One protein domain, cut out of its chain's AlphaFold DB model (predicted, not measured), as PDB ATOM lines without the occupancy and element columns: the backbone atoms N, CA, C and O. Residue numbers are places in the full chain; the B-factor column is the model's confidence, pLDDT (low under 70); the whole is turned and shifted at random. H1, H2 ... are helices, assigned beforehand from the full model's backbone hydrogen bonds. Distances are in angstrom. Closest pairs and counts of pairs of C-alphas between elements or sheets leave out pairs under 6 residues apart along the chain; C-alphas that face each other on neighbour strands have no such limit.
ATOM      1  N   ARG A 135     119.737 162.226 180.886       79.31
ATOM      2  CA  ARG A 135     120.664 162.786 179.890       79.31
ATOM      3  C   ARG A 135     120.051 163.968 179.141       79.31
ATOM      4  O   ARG A 135     120.742 164.954 178.910       79.31
ATOM      5  N   ASP A 136     118.772 163.884 178.784       81.50
ATOM      6  CA  ASP A 136     118.060 164.972 178.110       81.50
ATOM      7  C   ASP A 136     117.754 166.143 179.075       81.50
ATOM      8  O   ASP A 136     117.758 167.287 178.629       81.50
ATOM      9  N   GLN A 137     117.585 165.901 180.388       83.19
ATOM     10  CA  GLN A 137     117.554 166.957 181.421       83.19
ATOM     11  C   GLN A 137     118.895 167.688 181.520       83.19
ATOM     12  O   GLN A 137     118.928 168.899 181.325       83.19
ATOM     13  N   ALA A 138     120.006 166.969 181.713       85.56
ATOM     14  CA  ALA A 138     121.332 167.585 181.797       85.56
ATOM     15  C   ALA A 138     121.688 168.397 180.533       85.56
ATOM     16  O   ALA A 138     122.230 169.493 180.631       85.56
ATOM     17  N   LEU A 139     121.321 167.907 179.341       85.12
ATOM     18  CA  LEU A 139     121.509 168.623 178.070       85.12
ATOM     19  C   LEU A 139     120.561 169.819 177.870       85.12
ATOM     20  O   LEU A 139     120.807 170.627 176.971       85.12
ATOM     21  N   ALA A 140     119.473 169.923 178.636       87.00
ATOM     22  CA  ALA A 140     118.609 171.101 178.675       87.00
ATOM     23  C   ALA A 140     119.125 172.122 179.700       87.00
ATOM     24  O   ALA A 140     119.230 173.301 179.377       87.00
ATOM     25  N   GLU A 141     119.529 171.662 180.886       88.75
ATOM     26  CA  GLU A 141     120.166 172.470 181.932       88.75
ATOM     27  C   GLU A 141     121.453 173.132 181.416       88.75
ATOM     28  O   GLU A 141     121.595 174.342 181.539       88.75
ATOM     29  N   GLU A 142     122.329 172.391 180.725       89.31
ATOM     30  CA  GLU A 142     123.552 172.924 180.101       89.31
ATOM     31  C   GLU A 142     123.258 174.017 179.051       89.31
ATOM     32  O   GLU A 142     124.047 174.943 178.874       89.31
ATOM     33  N   ARG A 143     122.119 173.938 178.347       89.44
ATOM     34  CA  ARG A 143     121.702 174.971 177.379       89.44
ATOM     35  C   ARG A 143     121.164 176.208 178.077       89.44
ATOM     36  O   ARG A 143     121.574 177.302 177.719       89.44
ATOM     37  N   MET A 144     120.292 176.029 179.069       89.12
ATOM     38  CA  MET A 144     119.774 177.133 179.880       89.12
ATOM     39  C   MET A 144     120.922 177.884 180.559       89.12
ATOM     40  O   MET A 144     121.010 179.098 180.415       89.12
ATOM     41  N   GLN A 145     121.861 177.154 181.171       87.69
ATOM     42  CA  GLN A 145     123.074 177.711 181.772       87.69
ATOM     43  C   GLN A 145     123.915 178.480 180.753       87.69
ATOM     44  O   GLN A 145     124.311 179.598 181.042       87.69
ATOM     45  N   LYS A 146     124.142 177.950 179.543       89.31
ATOM     46  CA  LYS A 146     124.893 178.671 178.498       89.31
ATOM     47  C   LYS A 146     124.182 179.923 178.007       89.31
ATOM     48  O   LYS A 146     124.825 180.948 177.825       89.31
ATOM     49  N   GLU A 147     122.866 179.877 177.824       87.88
ATOM     50  CA  GLU A 147     122.119 181.081 177.475       87.88
ATOM     51  C   GLU A 147     122.121 182.116 178.614       87.88
ATOM     52  O   GLU A 147     122.136 183.315 178.348       87.88
ATOM     53  N   GLU A 148     122.074 181.683 179.875       84.69
ATOM     54  CA  GLU A 148     122.200 182.546 181.055       84.69
ATOM     55  C   GLU A 148     123.613 183.135 181.162       84.69
ATOM     56  O   GLU A 148     123.749 184.344 181.329       84.69
ATOM     57  N   GLU A 149     124.658 182.331 180.958       82.81
ATOM     58  CA  GLU A 149     126.056 182.765 180.868       82.81
ATOM     59  C   GLU A 149     126.277 183.757 179.721       82.81
ATOM     60  O   GLU A 149     126.972 184.743 179.926       82.81
ATOM     61  N   GLU A 150     125.670 183.573 178.544       84.75
ATOM     62  CA  GLU A 150     125.760 184.524 177.423       84.75
ATOM     63  C   GLU A 150     125.041 185.852 177.731       84.75
ATOM     64  O   GLU A 150     125.582 186.934 177.464       84.75
ATOM     65  N   LYS A 151     123.854 185.797 178.356       80.44
ATOM     66  CA  LYS A 151     123.109 186.987 178.817       80.44
ATOM     67  C   LYS A 151     123.916 187.753 179.877       80.44
ATOM     68  O   LYS A 151     124.104 188.962 179.754       80.44
ATOM     69  N   LEU A 152     124.476 187.048 180.862       79.94
ATOM     70  CA  LEU A 152     125.342 187.615 181.901       79.94
ATOM     71  C   LEU A 152     126.667 188.140 181.322       79.94
ATOM     72  O   LEU A 152     127.106 189.227 181.683       79.94
ATOM     73  N   ALA A 153     127.313 187.420 180.403       77.81
ATOM     74  CA  ALA A 153     128.572 187.832 179.775       77.81
ATOM     75  C   ALA A 153     128.433 189.130 178.967       77.81
ATOM     76  O   ALA A 153     129.391 189.902 178.890       77.81
ATOM     77  N   THR A 154     127.246 189.379 178.406       78.81
ATOM     78  CA  THR A 154     126.939 190.599 177.649       78.81
ATOM     79  C   THR A 154     126.944 191.842 178.545       78.81
ATOM     80  O   THR A 154     127.603 192.828 178.210       78.81
ATOM     81  N   ASP A 155     126.289 191.788 179.711       83.25
ATOM     82  CA  ASP A 155     126.092 192.955 180.581       83.25
ATOM     83  C   ASP A 155     126.781 192.837 181.950       83.25
ATOM     84  O   ASP A 155     126.314 192.164 182.870       83.25
ATOM     85  N   ARG A 156     127.846 193.629 182.154       81.81
ATOM     86  CA  ARG A 156     128.545 193.743 183.454       81.81
ATOM     87  C   ARG A 156     127.630 194.138 184.618       81.81
ATOM     88  O   ARG A 156     127.905 193.757 185.751       81.81
ATOM     89  N   ILE A 157     126.572 194.906 184.355       87.75
ATOM     90  CA  ILE A 157     125.580 195.281 185.374       87.75
ATOM     91  C   ILE A 157     124.785 194.036 185.795       87.75
ATOM     92  O   ILE A 157     124.688 193.758 186.987       87.75
ATOM     93  N   SER A 158     124.339 193.226 184.828       86.75
ATOM     94  CA  SER A 158     123.616 191.975 185.078       86.75
ATOM     95  C   SER A 158     124.446 190.975 185.898       86.75
ATOM     96  O   SER A 158     123.924 190.372 186.831       86.75
ATOM     97  N   GLN A 159     125.762 190.872 185.659       85.50
ATOM     98  CA  GLN A 159     126.665 190.046 186.486       85.50
ATOM     99  C   GLN A 159     126.678 190.480 187.958       85.50
ATOM    100  O   GLN A 159     126.629 189.638 188.859       85.50
ATOM    101  N   VAL A 160     126.742 191.790 188.216       89.69
ATOM    102  CA  VAL A 160     126.749 192.353 189.576       89.69
ATOM    103  C   VAL A 160     125.384 192.181 190.245       89.69
ATOM    104  O   VAL A 160     125.320 191.856 191.431       89.69
ATOM    105  N   GLU A 161     124.294 192.332 189.496       89.69
ATOM    106  CA  GLU A 161     122.932 192.109 189.983       89.69
ATOM    107  C   GLU A 161     122.664 190.633 190.304       89.69
ATOM    108  O   GLU A 161     122.174 190.344 191.393       89.69
ATOM    109  N   ALA A 162     123.059 189.698 189.437       88.69
ATOM    110  CA  ALA A 162     122.963 188.261 189.698       88.69
ATOM    111  C   ALA A 162     123.820 187.839 190.904       88.69
ATOM    112  O   ALA A 162     123.339 187.133 191.789       88.69
ATOM    113  N   SER A 163     125.055 188.346 191.007       89.69
ATOM    114  CA  SER A 163     125.928 188.112 192.169       89.69
ATOM    115  C   SER A 163     125.303 188.634 193.470       89.69
ATOM    116  O   SER A 163     125.336 187.962 194.501       89.69
ATOM    117  N   ARG A 164     124.681 189.821 193.425       94.12
ATOM    118  CA  ARG A 164     123.944 190.404 194.554       94.12
ATOM    119  C   ARG A 164     122.713 189.573 194.922       94.12
ATOM    120  O   ARG A 164     122.482 189.360 196.107       94.12
ATOM    121  N   GLN A 165     121.939 189.106 193.942       93.06
ATOM    122  CA  GLN A 165     120.759 188.270 194.177       93.06
ATOM    123  C   GLN A 165     121.144 186.920 194.795       93.06
ATOM    124  O   GLN A 165     120.508 186.504 195.761       93.06
ATOM    125  N   GLY A 166     122.221 186.285 194.318       93.50
ATOM    126  CA  GLY A 166     122.776 185.068 194.918       93.50
ATOM    127  C   GLY A 166     123.181 185.273 196.381       93.50
ATOM    128  O   GLY A 166     122.733 184.528 197.249       93.50
ATOM    129  N   LEU A 167     123.927 186.343 196.682       96.12
ATOM    130  CA  LEU A 167     124.296 186.702 198.058       96.12
ATOM    131  C   LEU A 167     123.068 186.983 198.944       96.12
ATOM    132  O   LEU A 167     123.032 186.574 200.101       96.12
ATOM    133  N   GLN A 168     122.040 187.656 198.417       96.75
ATOM    134  CA  GLN A 168     120.792 187.900 199.149       96.75
ATOM    135  C   GLN A 168     120.035 186.595 199.445       96.75
ATOM    136  O   GLN A 168     119.533 186.427 200.554       96.75
ATOM    137  N   GLN A 169     119.987 185.654 198.497       96.75
ATOM    138  CA  GLN A 169     119.395 184.328 198.709       96.75
ATOM    139  C   GLN A 169     120.191 183.501 199.731       96.75
ATOM    140  O   GLN A 169     119.588 182.841 200.575       96.75
ATOM    141  N   GLU A 170     121.526 183.569 199.705       95.62
ATOM    142  CA  GLU A 170     122.391 182.886 200.674       95.62
ATOM    143  C   GLU A 170     122.197 183.432 202.099       95.62
ATOM    144  O   GLU A 170     122.037 182.649 203.036       95.62
ATOM    145  N   ILE A 171     122.111 184.757 202.268       96.81
ATOM    146  CA  ILE A 171     121.801 185.392 203.562       96.81
ATOM    147  C   ILE A 171     120.431 184.930 204.080       96.81
ATOM    148  O   ILE A 171     120.344 184.443 205.207       96.81
ATOM    149  N   LEU A 172     119.382 184.991 203.252       97.50
ATOM    150  CA  LEU A 172     118.033 184.553 203.636       97.50
ATOM    151  C   LEU A 172     117.987 183.058 204.005       97.50
ATOM    152  O   LEU A 172     117.310 182.672 204.958       97.50
ATOM    153  N   ALA A 173     118.735 182.206 203.297       96.75
ATOM    154  CA  ALA A 173     118.852 180.786 203.628       96.75
ATOM    155  C   ALA A 173     119.589 180.556 204.962       96.75
ATOM    156  O   ALA A 173     119.194 179.695 205.752       96.75
ATOM    157  N   LEU A 174     120.635 181.338 205.255       97.06
ATOM    158  CA  LEU A 174     121.348 181.289 206.535       97.06
ATOM    159  C   LEU A 174     120.475 181.774 207.703       97.06
ATOM    160  O   LEU A 174     120.515 181.163 208.774       97.06
ATOM    161  N   GLU A 175     119.656 182.807 207.500       96.81
ATOM    162  CA  GLU A 175     118.682 183.301 208.481       96.81
ATOM    163  C   GLU A 175     117.604 182.248 208.783       96.81
ATOM    164  O   GLU A 175     117.391 181.908 209.950       96.81
ATOM    165  N   GLN A 176     117.013 181.630 207.754       97.50
ATOM    166  CA  GLN A 176     116.062 180.518 207.910       97.50
ATOM    167  C   GLN A 176     116.688 179.325 208.654       97.50
ATOM    168  O   GLN A 176     116.075 178.745 209.552       97.50
ATOM    169  N   LEU A 177     117.939 178.965 208.343       97.00
ATOM    170  CA  LEU A 177     118.663 177.908 209.057       97.00
ATOM    171  C   LEU A 177     118.986 178.291 210.511       97.00
ATOM    172  O   LEU A 177     118.993 177.417 211.382       97.00
ATOM    173  N   ALA A 178     119.240 179.568 210.804       96.25
ATOM    174  CA  ALA A 178     119.438 180.061 212.165       96.25
ATOM    175  C   ALA A 178     118.132 180.031 212.979       96.25
ATOM    176  O   ALA A 178     118.141 179.584 214.130       96.25
ATOM    177  N   GLU A 179     117.003 180.413 212.379       96.81
ATOM    178  CA  GLU A 179     115.681 180.306 212.995       96.81
ATOM    179  C   GLU A 179     115.301 178.844 213.265       96.81
ATOM    180  O   GLU A 179     114.980 178.492 214.402       96.81
ATOM    181  N   LEU A 180     115.442 177.955 212.277       96.19
ATOM    182  CA  LEU A 180     115.198 176.521 212.453       96.19
ATOM    183  C   LEU A 180     116.097 175.916 213.543       96.19
ATOM    184  O   LEU A 180     115.639 175.074 214.314       96.19
ATOM    185  N   ARG A 181     117.356 176.358 213.678       93.56
ATOM    186  CA  ARG A 181     118.232 175.957 214.798       93.56
ATOM    187  C   ARG A 181     117.741 176.497 216.146       93.56
ATOM    188  O   ARG A 181     117.778 175.761 217.130       93.56
ATOM    189  N   ARG A 182     117.247 177.739 216.205       95.50
ATOM    190  CA  ARG A 182     116.676 178.358 217.418       95.50
ATOM    191  C   ARG A 182     115.396 177.649 217.872       95.50
ATOM    192  O   ARG A 182     115.230 177.404 219.066       95.50
ATOM    193  N   LEU A 183     114.524 177.284 216.932       94.19
ATOM    194  CA  LEU A 183     113.309 176.508 217.185       94.19
ATOM    195  C   LEU A 183     113.642 175.078 217.632       94.19
ATOM    196  O   LEU A 183     113.151 174.645 218.670       94.19
ATOM    197  N   ASN A 184     114.542 174.379 216.932       93.50
ATOM    198  CA  ASN A 184     114.972 173.037 217.337       93.50
ATOM    199  C   ASN A 184     115.642 173.027 218.718       93.50
ATOM    200  O   ASN A 184     115.356 172.132 219.504       93.50
TER     201      ASN A 184
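Overview. This is residues 135 to 184 of the 924 residues of the protein "Splicing factor YJU2" of Eimeria maxima (UniProt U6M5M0). Two long helices meet near their ends as an open V, with H2 as the longer arm, H1 as the shorter one, and a sharp turn at Asp 155 as the corner. Beyond the corner the two arms spread away from each other, and the whole V is flat. The printed part has 50 residues with two named helices, H1 then H2 along the chain, and no named strand; the class is all helix. It is extended, with a radius of gyration of the C-alphas of 15.9 A, and the C-alphas span 42 by 33 by 5 A.

Arrangement. The longest helix is H2, residues 156 to 184. H1, residues 135 to 154, only just touches it, with 3 pairs of C-alphas within 8 A, and only at the corner by their link. H1 touches H2 with residues 152 to 153 alone, and H2 touches H1 with residues 158 to 159 alone. The closest C-alphas of the two helices are those of Leu 152 and Gln 159, 5.4 A apart. Their lines stand at a steep tilt of 57 degrees, and they run opposite ways. Their centres are 22.7 A apart. Residues 163 to 184 of H2 stand free, and so do residues 135 to 148 of H1. In H2 every O i to N i+4 pair is within hydrogen-bond range; in H1 15 of 16 are.

Along the chain. H2 is 42.0 A from first to last C-alpha, from C-alpha 156 at (128.545, 193.743, 183.454) to C-alpha 184 at (114.972, 173.037, 217.337). H1 is 28.6 A long and begins with C-alpha 135 at (120.664, 162.786, 179.890).

Size, cuts and confidence. The two C-alphas farthest apart are those of Thr 154 and Asn 184, 45.0 A. The link from H1 to H2 is tight, with 1 residue, and the printed part has no cut. The mean pLDDT of the printed part is 89.7, and no printed residue is under 70.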